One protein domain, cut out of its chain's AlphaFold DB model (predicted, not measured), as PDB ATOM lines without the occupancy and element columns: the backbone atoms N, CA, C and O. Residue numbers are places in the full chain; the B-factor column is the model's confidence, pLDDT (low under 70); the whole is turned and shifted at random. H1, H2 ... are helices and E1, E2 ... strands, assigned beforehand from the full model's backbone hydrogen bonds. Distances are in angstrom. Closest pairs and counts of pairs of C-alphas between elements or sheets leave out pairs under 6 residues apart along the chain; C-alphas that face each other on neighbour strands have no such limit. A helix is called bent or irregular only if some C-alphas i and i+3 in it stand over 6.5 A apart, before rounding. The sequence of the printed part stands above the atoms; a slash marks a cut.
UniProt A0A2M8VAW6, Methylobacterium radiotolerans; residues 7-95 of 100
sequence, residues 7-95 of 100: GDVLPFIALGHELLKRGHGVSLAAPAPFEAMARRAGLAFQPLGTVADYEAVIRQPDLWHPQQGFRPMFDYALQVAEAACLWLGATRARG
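Overview. This is residues 7 to 95 of the 100 residues of a protein of Methylobacterium radiotolerans (UniProt A0A2M8VAW6). A very small sheet of two parallel strands, E1 and E2, lies between helices, with H1 and H2 packed on one side of it and the second arm of the long bent helix H5 on the other. H3, the four-residue H4 and the first arm of H5 gather at one end of the longest axis, and H5 leads from there back past the sheet. The printed part has 89 residues with five named helices and two named strands, in the order H1, E1, H2, E2, H3, H4, H5, and its class is mostly helix. It is only just compact, close to loose, with a radius of gyration of the C-alphas of 14.3 A, and it is elongated, spanning 41 by 25 by 21 A.

Along the chain. H1 holds residues 7 to 21, 22.6 A long, from C-alpha 7 at (275.413, 332.877, 242.740); it is irregular, but only just, with C-alphas 8 and 11 6.54 A apart. E1 holds residues 27 to 31, 13.5 A. H2, residues 32 to 40, 14.1 A, begins at C-alpha 32 at (267.021, 327.578, 254.221) and is irregular, with C-alphas 33 and 36 7.2 A apart. E2 holds residues 44 to 48, 13.3 A. H3 holds residues 51 to 58, 10.5 A, and H4 residues 61 to 64, 5.9 A. H5, residues 70 to 93, was assigned as one helix by its hydrogen bonds but is bent, with C-alphas 79 and 82 7.4 A apart. Its arms are H5a, residues 70 to 79, 14.3 A, and H5b, residues 82 to 93, 16.6 A, which ends at C-alpha 93 at (254.222, 346.022, 259.687).

Arrangement. E1 and E2 are parallel neighbours at 29 degrees, with N 28 and O 44 at 2.8 A and N 46 and O 28 at 2.9 A, within hydrogen-bond range. E1, H2 and E2 form a strand-helix-strand unit, two parallel neighbour strands with a helix between them along the chain, with a right-handed crossover. The closest C-alphas of H2 and E2 are those of Ala 32 and Pro 47, 4.5 A apart; those of H1 and E1 are Val 9 and Ala 30, 7.0 A. The closest C-alphas of H5b and E2 are those of Leu 48 and Ala 83, 6.4 A apart. H1, with residues 9 to 13 alone, only just touches H2, with 3 pairs of C-alphas within 8 A, the closest Ile 13 and Ala 38 at 5.8 A; they run the same way at a shallow tilt of 30 degrees. H2 touches H3, closest at the C-alphas of Ala 32 and Val 51, 5.3 A; they run opposite ways at a steep tilt of 69.6 degrees, only just short of about perpendicular. H3 touches H5a, closest at the C-alphas of Val 57 and Pro 72, 6.2 A, opposite ways at a shallow tilt of 20 degrees. H4 and H5a touch only at the corner by their link, closest at the C-alphas of Leu 63 and Pro 72, 6.0 A. H5a and H5b stand at a steep tilt of 55 degrees, and H5b is apart from H1, H2, H3 and H4. Every O i to N i+4 pair is within hydrogen-bond range in H5a and H5b, against 9 of 11 in H1, 3 of 5 in H2 and 3 of 4 in H3; H4 is too short for such a pair.

Size, cuts and confidence. The two C-alphas farthest apart are those of Pro 61 and Gly 95, 41.9 A. The printed part has no cut, and its links between named elements are tight. The mean pLDDT of the printed part is 90.8, and residues 93 to 95 are under 70.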
ATOM      1  N   GLY A   7     275.098 331.675 243.520       89.62
ATOM      2  CA  GLY A   7     275.413 332.877 242.740       89.62
ATOM      3  C   GLY A   7     274.449 334.032 243.006       89.62
ATOM      4  O   GLY A   7     274.858 335.189 242.984       89.62
ATOM      5  N   ASP A   8     273.202 333.709 243.345       92.19
ATOM      6  CA  ASP A   8     272.173 334.693 243.650       92.19
ATOM      7  C   ASP A   8     272.244 335.128 245.111       92.19
ATOM      8  O   ASP A   8     272.145 336.312 245.391       92.19
ATOM      9  N   VAL A   9     272.431 334.206 246.062       95.50
ATOM     10  CA  VAL A   9     272.242 334.494 247.496       95.50
ATOM     11  C   VAL A   9     273.479 335.100 248.166       95.50
ATOM     12  O   VAL A   9     273.350 336.014 248.986       95.50
ATOM     13  N   LEU A  10     274.683 334.629 247.829       96.62
ATOM     14  CA  LEU A  10     275.920 335.073 248.486       96.62
ATOM     15  C   LEU A  10     276.190 336.583 248.339       96.62
ATOM     16  O   LEU A  10     276.548 337.208 249.344       96.62
ATOM     17  N   PRO A  11     275.969 337.211 247.164       97.19
ATOM     18  CA  PRO A  11     276.130 338.656 247.025       97.19
ATOM     19  C   PRO A  11     275.213 339.457 247.959       97.19
ATOM     20  O   PRO A  11     275.644 340.467 248.512       97.19
ATOM     21  N   PHE A  12     273.977 339.001 248.208       96.81
ATOM     22  CA  PHE A  12     273.065 339.688 249.134       96.81
ATOM     23  C   PHE A  12     273.448 339.502 250.599       96.81
ATOM     24  O   PHE A  12     273.214 340.409 251.395       96.81
ATOM     25  N   ILE A  13     274.056 338.369 250.968       97.50
ATOM     26  CA  ILE A  13     274.624 338.200 252.314       97.50
ATOM     27  C   ILE A  13     275.756 339.209 252.526       97.50
ATOM     28  O   ILE A  13     275.767 339.914 253.536       97.50
ATOM     29  N   ALA A  14     276.672 339.322 251.560       97.44
ATOM     30  CA  ALA A  14     277.775 340.279 251.627       97.44
ATOM     31  C   ALA A  14     277.272 341.732 251.670       97.44
ATOM     32  O   ALA A  14     277.692 342.513 252.523       97.44
ATOM     33  N   LEU A  15     276.321 342.086 250.802       97.50
ATOM     34  CA  LEU A  15     275.705 343.411 250.789       97.50
ATOM     35  C   LEU A  15     275.000 343.725 252.114       97.50
ATOM     36  O   LEU A  15     275.189 344.802 252.676       97.50
ATOM     37  N   GLY A  16     274.210 342.782 252.632       96.38
ATOM     38  CA  GLY A  16     273.511 342.941 253.902       96.38
ATOM     39  C   GLY A  16     274.474 343.177 255.062       96.38
ATOM     40  O   GLY A  16     274.228 344.055 255.886       96.38
ATOM     41  N   HIS A  17     275.589 342.447 255.101       97.38
ATOM     42  CA  HIS A  17     276.633 342.642 256.106       97.38
ATOM     43  C   HIS A  17     277.206 344.066 256.083       97.38
ATOM     44  O   HIS A  17     277.317 344.713 257.124       97.38
ATOM     45  N   GLU A  18     277.528 344.590 254.899       98.00
ATOM     46  CA  GLU A  18     278.058 345.952 254.780       98.00
ATOM     47  C   GLU A  18     277.019 347.022 255.135       98.00
ATOM     48  O   GLU A  18     277.364 348.042 255.732       98.00
ATOM     49  N   LEU A  19     275.738 346.787 254.842       96.75
ATOM     50  CA  LEU A  19     274.653 347.673 255.267       96.75
ATOM     51  C   LEU A  19     274.476 347.675 256.794       96.75
ATOM     52  O   LEU A  19     274.335 348.747 257.382       96.75
ATOM     53  N   LEU A  20     274.566 346.512 257.451       95.62
ATOM     54  CA  LEU A  20     274.564 346.428 258.918       95.62
ATOM     55  C   LEU A  20     275.725 347.220 259.527       95.62
ATOM     56  O   LEU A  20     275.521 347.986 260.466       95.62
ATOM     57  N   LYS A  21     276.938 347.095 258.970       96.12
ATOM     58  CA  LYS A  21     278.119 347.848 259.434       96.12
ATOM     59  C   LYS A  21     277.948 349.363 259.326       96.12
ATOM     60  O   LYS A  21     278.561 350.097 260.094       96.12
ATOM     61  N   ARG A  22     277.120 349.832 258.392       96.50
ATOM     62  CA  ARG A  22     276.773 351.252 258.219       96.50
ATOM     63  C   ARG A  22     275.606 351.705 259.105       96.50
ATOM     64  O   ARG A  22     275.227 352.867 259.046       96.50
ATOM     65  N   GLY A  23     275.061 350.814 259.937       93.75
ATOM     66  CA  GLY A  23     273.994 351.119 260.891       93.75
ATOM     67  C   GLY A  23     272.575 350.923 260.354       93.75
ATOM     68  O   GLY A  23     271.624 351.322 261.022       93.75
ATOM     69  N   HIS A  24     272.398 350.314 259.176       92.75
ATOM     70  CA  HIS A  24     271.064 350.035 258.642       92.75
ATOM     71  C   HIS A  24     270.456 348.784 259.285       92.75
ATOM     72  O   HIS A  24     271.144 347.793 259.511       92.75
ATOM     73  N   GLY A  25     269.141 348.793 259.518       89.62
ATOM     74  CA  GLY A  25     268.403 347.592 259.903       89.62
ATOM     75  C   GLY A  25     268.212 346.670 258.700       89.62
ATOM     76  O   GLY A  25     267.479 347.010 257.774       89.62
ATOM     77  N   VAL A  26     268.853 345.499 258.708       92.56
ATOM     78  CA  VAL A  26     268.787 344.544 257.594       92.56
ATOM     79  C   VAL A  26     268.272 343.193 258.067       92.56
ATOM     80  O   VAL A  26     268.710 342.648 259.079       92.56
ATOM     81  N   SER A  27     267.364 342.622 257.282       92.50
ATOM     82  CA  SER A  27     266.940 341.231 257.397       92.50
ATOM     83  C   SER A  27     266.926 340.585 256.016       92.50
ATOM     84  O   SER A  27     266.670 341.246 255.006       92.50
ATOM     85  N   LEU A  28     267.233 339.291 255.961       94.62
ATOM     86  CA  LEU A  28     267.335 338.535 254.722       94.62
ATOM     87  C   LEU A  28     266.397 337.330 254.758       94.62
ATOM     88  O   LEU A  28     266.514 336.472 255.628       94.62
ATOM     89  N   ALA A  29     265.507 337.252 253.772       95.06
ATOM     90  CA  ALA A  29     264.787 336.029 253.441       95.06
ATOM     91  C   ALA A  29     265.437 335.346 252.231       95.06
ATOM     92  O   ALA A  29     265.574 335.997 251.186       95.06
ATOM     93  N   ALA A  30     265.856 334.087 252.381       95.75
ATOM     94  CA  ALA A  30     266.517 333.287 251.342       95.75
ATOM     95  C   ALA A  30     266.341 331.771 251.600       95.75
ATOM     96  O   ALA A  30     265.840 331.411 252.668       95.75
ATOM     97  N   PRO A  31     266.736 330.869 250.674       96.19
ATOM     98  CA  PRO A  31     266.621 329.425 250.880       96.19
ATOM     99  C   PRO A  31     267.270 328.961 252.187       96.19
ATOM    100  O   PRO A  31     268.356 329.423 252.549       96.19
ATOM    101  N   ALA A  32     266.619 328.025 252.883       96.44
ATOM    102  CA  ALA A  32     267.021 327.578 254.221       96.44
ATOM    103  C   ALA A  32     268.514 327.204 254.388       96.44
ATOM    104  O   ALA A  32     269.084 327.559 255.421       96.44
ATOM    105  N   PRO A  33     269.203 326.573 253.410       97.12
ATOM    106  CA  PRO A  33     270.619 326.211 253.562       97.12
ATOM    107  C   PRO A  33     271.572 327.391 253.792       97.12
ATOM    108  O   PRO A  33     272.671 327.206 254.312       97.12
ATOM    109  N   PHE A  34     271.165 328.614 253.442       97.25
ATOM    110  CA  PHE A  34     271.988 329.808 253.621       97.25
ATOM    111  C   PHE A  34     271.896 330.423 255.021       97.25
ATOM    112  O   PHE A  34     272.639 331.366 255.310       97.25
ATOM    113  N   GLU A  35     271.041 329.897 255.908       97.44
ATOM    114  CA  GLU A  35     270.826 330.471 257.238       97.44
ATOM    115  C   GLU A  35     272.133 330.601 258.020       97.44
ATOM    116  O   GLU A  35     272.469 331.689 258.487       97.44
ATOM    117  N   ALA A  36     272.911 329.521 258.119       97.62
ATOM    118  CA  ALA A  36     274.155 329.525 258.884       97.62
ATOM    119  C   ALA A  36     275.123 330.617 258.395       97.62
ATOM    120  O   ALA A  36     275.791 331.275 259.194       97.62
ATOM    121  N   MET A  37     275.174 330.852 257.083       97.56
ATOM    122  CA  MET A  37     276.041 331.869 256.505       97.56
ATOM    123  C   MET A  37     275.523 333.287 256.760       97.56
ATOM    124  O   MET A  37     276.302 334.154 257.155       97.56
ATOM    125  N   ALA A  38     274.218 333.512 256.608       97.25
ATOM    126  CA  ALA A  38     273.597 334.800 256.898       97.25
ATOM    127  C   ALA A  38     273.734 335.176 258.384       97.25
ATOM    128  O   ALA A  38     274.114 336.302 258.704       97.25
ATOM    129  N   ARG A  39     273.517 334.219 259.296       97.25
ATOM    130  CA  ARG A  39     273.698 334.417 260.743       97.25
ATOM    131  C   ARG A  39     275.148 334.747 261.089       97.25
ATOM    132  O   ARG A  39     275.384 335.673 261.859       97.25
ATOM    133  N   ARG A  40     276.124 334.058 260.481       97.62
ATOM    134  CA  ARG A  40     277.556 334.387 260.630       97.62
ATOM    135  C   ARG A  40     277.897 335.793 260.135       97.62
ATOM    136  O   ARG A  40     278.787 336.423 260.693       97.62
ATOM    137  N   ALA A  41     277.188 336.287 259.123       97.00
ATOM    138  CA  ALA A  41     277.307 337.660 258.634       97.00
ATOM    139  C   ALA A  41     276.562 338.695 259.508       97.00
ATOM    140  O   ALA A  41     276.573 339.885 259.192       97.00
ATOM    141  N   GLY A  42     275.925 338.268 260.604       95.81
ATOM    142  CA  GLY A  42     275.185 339.132 261.527       95.81
ATOM    143  C   GLY A  42     273.755 339.457 261.087       95.81
ATOM    144  O   GLY A  42     273.105 340.291 261.709       95.81
ATOM    145  N   LEU A  43     273.246 338.817 260.030       95.88
ATOM    146  CA  LEU A  43     271.924 339.115 259.483       95.88
ATOM    147  C   LEU A  43     270.815 338.398 260.255       95.88
ATOM    148  O   LEU A  43     270.886 337.196 260.530       95.88
ATOM    149  N   ALA A  44     269.727 339.121 260.523       94.25
ATOM    150  CA  ALA A  44     268.454 338.486 260.833       94.25
ATOM    151  C   ALA A  44     267.984 337.698 259.600       94.25
ATOM    152  O   ALA A  44     267.946 338.242 258.497       94.25
ATOM    153  N   PHE A  45     267.639 336.424 259.784       94.69
ATOM    154  CA  PHE A  45     267.342 335.510 258.683       94.69
ATOM    155  C   PHE A  45     265.942 334.908 258.792       94.69
ATOM    156  O   PHE A  45     265.524 334.518 259.886       94.69
ATOM    157  N   GLN A  46     265.257 334.812 257.652       94.94
ATOM    158  CA  GLN A  46     264.013 334.068 257.471       94.94
ATOM    159  C   GLN A  46     264.219 333.000 256.383       94.94
ATOM    160  O   GLN A  46     264.459 333.359 255.228       94.94
ATOM    161  N   PRO A  47     264.087 331.703 256.695       95.00
ATOM    162  CA  PRO A  47     264.158 330.671 255.669       95.00
ATOM    163  C   PRO A  47     262.955 330.750 254.721       95.00
ATOM    164  O   PRO A  47     261.811 330.925 255.153       95.00
ATOM    165  N   LEU A  48     263.231 330.604 253.425       94.12
ATOM    166  CA  LEU A  48     262.251 330.377 252.367       94.12
ATOM    167  C   LEU A  48     262.253 328.889 252.001       94.12
ATOM    168  O   LEU A  48     263.234 328.379 251.456       94.12
ATOM    169  N   GLY A  49     261.158 328.200 252.325       92.50
ATOM    170  CA  GLY A  49     261.067 326.744 252.207       92.50
ATOM    171  C   GLY A  49     262.007 326.008 253.167       92.50
ATOM    172  O   GLY A  49     262.551 326.581 254.114       92.50
ATOM    173  N   THR A  50     262.189 324.717 252.921       95.06
ATOM    174  CA  THR A  50     263.069 323.832 253.691       95.06
ATOM    175  C   THR A  50     264.390 323.567 252.964       95.06
ATOM    176  O   THR A  50     264.558 323.874 251.783       95.06
ATOM    177  N   VAL A  51     265.352 322.960 253.669       94.94
ATOM    178  CA  VAL A  51     266.596 322.465 253.050       94.94
ATOM    179  C   VAL A  51     266.280 321.436 251.962       94.94
ATOM    180  O   VAL A  51     266.869 321.491 250.887       94.94
ATOM    181  N   ALA A  52     265.313 320.548 252.211       94.50
ATOM    182  CA  ALA A  52     264.902 319.521 251.260       94.50
ATOM    183  C   ALA A  52     264.302 320.119 249.977       94.50
ATOM    184  O   ALA A  52     264.647 319.663 248.891       94.50
ATOM    185  N   ASP A  53     263.481 321.170 250.091       92.88
ATOM    186  CA  ASP A  53     262.909 321.870 248.929       92.88
ATOM    187  C   ASP A  53     264.006 322.442 248.027       92.88
ATOM    188  O   ASP A  53     263.981 322.277 246.809       92.88
ATOM    189  N   TYR A  54     265.011 323.077 248.633       93.75
ATOM    190  CA  TYR A  54     266.149 323.618 247.898       93.75
ATOM    191  C   TYR A  54     267.007 322.518 247.259       93.75
ATOM    192  O   TYR A  54     267.393 322.622 246.093       93.75
ATOM    193  N   GLU A  55     267.300 321.444 247.999       93.00
ATOM    194  CA  GLU A  55     268.078 320.318 247.478       93.00
ATOM    195  C   GLU A  55     267.384 319.617 246.309       93.00
ATOM    196  O   GLU A  55     268.059 319.215 245.360       93.00
ATOM    197  N   ALA A  56     266.057 319.482 246.359       91.88
ATOM    198  CA  ALA A  56     265.275 318.874 245.289       91.88
ATOM    199  C   ALA A  56     265.441 319.623 243.959       91.88
ATOM    200  O   ALA A  56     265.464 318.989 242.908       91.88
ATOM    201  N   VAL A  57     265.620 320.944 244.009       91.50
ATOM    202  CA  VAL A  57     265.795 321.807 242.832       91.50
ATOM    203  C   VAL A  57     267.250 321.813 242.373       91.50
ATOM    204  O   VAL A  57     267.533 321.599 241.199       91.50
ATOM    205  N   ILE A  58     268.202 321.983 243.296       91.12
ATOM    206  CA  ILE A  58     269.642 322.030 242.978       91.12
ATOM    207  C   ILE A  58     270.150 320.737 242.335       91.12
ATOM    208  O   ILE A  58     271.076 320.765 241.521       91.12
ATOM    209  N   ARG A  59     269.556 319.595 242.703       90.69
ATOM    210  CA  ARG A  59     269.914 318.279 242.161       90.69
ATOM    211  C   ARG A  59     269.312 317.997 240.783       90.69
ATOM    212  O   ARG A  59     269.681 316.989 240.186       90.69
ATOM    213  N   GLN A  60     268.414 318.838 240.269       88.69
ATOM    214  CA  GLN A  60     267.844 318.635 238.938       88.69
ATOM    215  C   GLN A  60     268.898 318.949 237.865       88.69
ATOM    216  O   GLN A  60     269.408 320.069 237.834       88.69
ATOM    217  N   PRO A  61     269.233 318.003 236.966       86.06
ATOM    218  CA  PRO A  61     270.218 318.239 235.908       86.06
ATOM    219  C   PRO A  61     269.843 319.425 235.015       86.06
ATOM    220  O   PRO A  61     270.701 320.228 234.647       86.06
ATOM    221  N   ASP A  62     268.545 319.563 234.741       87.50
ATOM    222  CA  ASP A  62     267.989 320.605 233.881       87.50
ATOM    223  C   ASP A  62     268.274 322.010 234.410       87.50
ATOM    224  O   ASP A  62     268.400 322.928 233.606       87.50
ATOM    225  N   LEU A  63     268.454 322.179 235.731       86.62
ATOM    226  CA  LEU A  63     268.803 323.459 236.355       86.62
ATOM    227  C   LEU A  63     270.046 324.092 235.721       86.62
ATOM    228  O   LEU A  63     270.112 325.304 235.529       86.62
ATOM    229  N   TRP A  64     271.027 323.261 235.386       85.38
ATOM    230  CA  TRP A  64     272.312 323.694 234.845       85.38
ATOM    231  C   TRP A  64     272.311 323.738 233.314       85.38
ATOM    232  O   TRP A  64     273.312 324.104 232.699       85.38
ATOM    233  N   HIS A  65     271.192 323.370 232.684       87.31
ATOM    234  CA  HIS A  65     271.052 323.370 231.239       87.31
ATOM    235  C   HIS A  65     270.672 324.774 230.737       87.31
ATOM    236  O   HIS A  65     269.657 325.328 231.170       87.31
ATOM    237  N   PRO A  66     271.392 325.343 229.755       81.50
ATOM    238  CA  PRO A  66     271.226 326.741 229.341       81.50
ATOM    239  C   PRO A  66     269.821 327.086 228.824       81.50
ATOM    240  O   PRO A  66     269.398 328.234 228.911       81.50
ATOM    241  N   GLN A  67     269.085 326.101 228.300       85.00
ATOM    242  CA  GLN A  67     267.721 326.290 227.785       85.00
ATOM    243  C   GLN A  67     266.615 325.788 228.725       85.00
ATOM    244  O   GLN A  67     265.459 326.150 228.530       85.00
ATOM    245  N   GLN A  68     266.938 324.938 229.707       83.06
ATOM    246  CA  GLN A  68     265.927 324.252 230.532       83.06
ATOM    247  C   GLN A  68     265.972 324.678 232.003       83.06
ATOM    248  O   GLN A  68     264.982 324.498 232.705       83.06
ATOM    249  N   GLY A  69     267.052 325.333 232.447       80.44
ATOM    250  CA  GLY A  69     267.263 325.696 233.850       80.44
ATOM    251  C   GLY A  69     266.300 326.735 234.410       80.44
ATOM    252  O   GLY A  69     266.132 326.832 235.624       80.44
ATOM    253  N   PHE A  70     265.600 327.464 233.538       85.25
ATOM    254  CA  PHE A  70     264.577 328.415 233.955       85.25
ATOM    255  C   PHE A  70     263.408 327.736 234.677       85.25
ATOM    256  O   PHE A  70     262.994 328.203 235.732       85.25
ATOM    257  N   ARG A  71     262.885 326.629 234.133       88.50
ATOM    258  CA  ARG A  71     261.702 325.952 234.678       88.50
ATOM    259  C   ARG A  71     261.881 325.480 236.131       88.50
ATOM    260  O   ARG A  71     261.071 325.888 236.955       88.50
ATOM    261  N   PRO A  72     262.914 324.694 236.484       88.38
ATOM    262  CA  PRO A  72     263.075 324.208 237.851       88.38
ATOM    263  C   PRO A  72     263.276 325.343 238.867       88.38
ATOM    264  O   PRO A  72     262.732 325.297 239.969       88.38
ATOM    265  N   MET A  73     263.975 326.417 238.479       87.69
ATOM    266  CA  MET A  73     264.084 327.627 239.303       87.69
ATOM    267  C   MET A  73     262.758 328.367 239.459       87.69
ATOM    268  O   MET A  73     262.454 328.863 240.542       87.69
ATOM    269  N   PHE A  74     261.978 328.465 238.386       89.38
ATOM    270  CA  PHE A  74     260.687 329.137 238.402       89.38
ATOM    271  C   PHE A  74     259.676 328.388 239.275       89.38
ATOM    272  O   PHE A  74     259.015 329.006 240.106       89.38
ATOM    273  N   ASP A  75     259.623 327.061 239.159       90.44
ATOM    274  CA  ASP A  75     258.773 326.201 239.985       90.44
ATOM    275  C   ASP A  75     259.129 326.355 241.479       90.44
ATOM    276  O   ASP A  75     258.246 326.551 242.317       90.44
ATOM    277  N   TYR A  76     260.425 326.391 241.809       91.06
ATOM    278  CA  TYR A  76     260.891 326.683 243.167       91.06
ATOM    279  C   TYR A  76     260.478 328.076 243.651       91.06
ATOM    280  O   TYR A  76     260.001 328.236 244.777       91.06
ATOM    281  N   ALA A  77     260.644 329.098 242.808       89.50
ATOM    282  CA  ALA A  77     260.275 330.465 243.149       89.50
ATOM    283  C   ALA A  77     258.776 330.586 243.454       89.50
ATOM    284  O   ALA A  77     258.410 331.258 244.418       89.50
ATOM    285  N   LEU A  78     257.923 329.899 242.688       92.31
ATOM    286  CA  LEU A  78     256.486 329.823 242.952       92.31
ATOM    287  C   LEU A  78     256.184 329.107 244.269       92.31
ATOM    288  O   LEU A  78     255.360 329.592 245.044       92.31
ATOM    289  N   GLN A  79     256.884 328.008 244.562       91.81
ATOM    290  CA  GLN A  79     256.723 327.268 245.814       91.81
ATOM    291  C   GLN A  79     257.019 328.136 247.049       91.81
ATOM    292  O   GLN A  79     256.344 328.007 248.068       91.81
ATOM    293  N   VAL A  80     258.004 329.038 246.976       91.62
ATOM    294  CA  VAL A  80     258.376 329.904 248.113       91.62
ATOM    295  C   VAL A  80     257.726 331.293 248.085       91.62
ATOM    296  O   VAL A  80     257.922 332.079 249.017       91.62
ATOM    297  N   ALA A  81     256.950 331.611 247.045       89.56
ATOM    298  CA  ALA A  81     256.395 332.945 246.822       89.56
ATOM    299  C   ALA A  81     255.470 333.398 247.960       89.56
ATOM    300  O   ALA A  81     255.581 334.531 248.428       89.56
ATOM    301  N   GLU A  82     254.593 332.518 248.448       88.75
ATOM    302  CA  GLU A  82     253.669 332.848 249.538       88.75
ATOM    303  C   GLU A  82     254.425 333.204 250.826       88.75
ATOM    304  O   GLU A  82     254.198 334.265 251.411       88.75
ATOM    305  N   ALA A  83     255.387 332.365 251.225       87.50
ATOM    306  CA  ALA A  83     256.216 332.607 252.402       87.50
ATOM    307  C   ALA A  83     256.979 333.937 252.296       87.50
ATOM    308  O   ALA A  83     257.064 334.693 253.268       87.50
ATOM    309  N   ALA A  84     257.488 334.259 251.104       87.88
ATOM    310  CA  ALA A  84     258.146 335.531 250.844       87.88
ATOM    311  C   ALA A  84     257.181 336.725 250.965       87.88
ATOM    312  O   ALA A  84     257.517 337.711 251.625       87.88
ATOM    313  N   CYS A  85     255.978 336.639 250.390       87.88
ATOM    314  CA  CYS A  85     254.951 337.681 250.481       87.88
ATOM    315  C   CYS A  85     254.504 337.929 251.928       87.88
ATOM    316  O   CYS A  85     254.448 339.081 252.369       87.88
ATOM    317  N   LEU A  86     254.241 336.864 252.689       88.81
ATOM    318  CA  LEU A  86     253.874 336.957 254.104       88.81
ATOM    319  C   LEU A  86     254.992 337.602 254.926       88.81
ATOM    320  O   LEU A  86     254.739 338.496 255.738       88.81
ATOM    321  N   TRP A  87     256.240 337.199 254.681       88.19
ATOM    322  CA  TRP A  87     257.392 337.805 255.334       88.19
ATOM    323  C   TRP A  87     257.524 339.294 254.994       88.19
ATOM    324  O   TRP A  87     257.699 340.106 255.902       88.19
ATOM    325  N   LEU A  88     257.387 339.682 253.723       86.00
ATOM    326  CA  LEU A  88     257.431 341.089 253.305       86.00
ATOM    327  C   LEU A  88     256.350 341.921 254.010       86.00
ATOM    328  O   LEU A  88     256.653 342.986 254.554       86.00
ATOM    329  N   GLY A  89     255.114 341.414 254.068       86.38
ATOM    330  CA  GLY A  89     254.007 342.059 254.776       86.38
ATOM    331  C   GLY A  89     254.294 342.246 256.267       86.38
ATOM    332  O   GLY A  89     254.164 343.352 256.798       86.38
ATOM    333  N   ALA A  90     254.773 341.194 256.936       83.75
ATOM    334  CA  ALA A  90     255.121 341.246 258.352       83.75
ATOM    335  C   ALA A  90     256.301 342.191 258.637       83.75
ATOM    336  O   ALA A  90     256.332 342.858 259.668       83.75
ATOM    337  N   THR A  91     257.274 342.278 257.729       79.88
ATOM    338  CA  THR A  91     258.453 343.146 257.893       79.88
ATOM    339  C   THR A  91     258.088 344.620 257.722       79.88
ATOM    340  O   THR A  91     258.554 345.453 258.497       79.88
ATOM    341  N   ARG A  92     257.168 344.936 256.799       70.19
ATOM    342  CA  ARG A  92     256.580 346.279 256.663       70.19
ATOM    343  C   ARG A  92     255.784 346.686 257.906       70.19
ATOM    344  O   ARG A  92     255.897 347.822 258.352       70.19
ATOM    345  N   ALA A  93     255.017 345.762 258.485       62.47
ATOM    346  CA  ALA A  93     254.222 346.022 259.687       62.47
ATOM    347  C   ALA A  93     255.073 346.269 260.949       62.47
ATOM    348  O   ALA A  93     254.638 346.980 261.848       62.47
ATOM    349  N   ARG A  94     256.298 345.721 261.018       63.47
ATOM    350  CA  ARG A  94     257.217 345.887 262.162       63.47
ATOM    351  C   ARG A  94     257.971 347.221 262.187       63.47
ATOM    352  O   ARG A  94     258.777 347.422 263.088       63.47
ATOM    353  N   GLY A  95     257.737 348.119 261.228       55.44
ATOM    354  CA  GLY A  95     258.384 349.430 261.226       55.44
ATOM    355  C   GLY A  95     259.902 349.350 261.061       55.44
ATOM    356  O   GLY A  95     260.618 350.121 261.695       55.44
TER     357      GLY A  95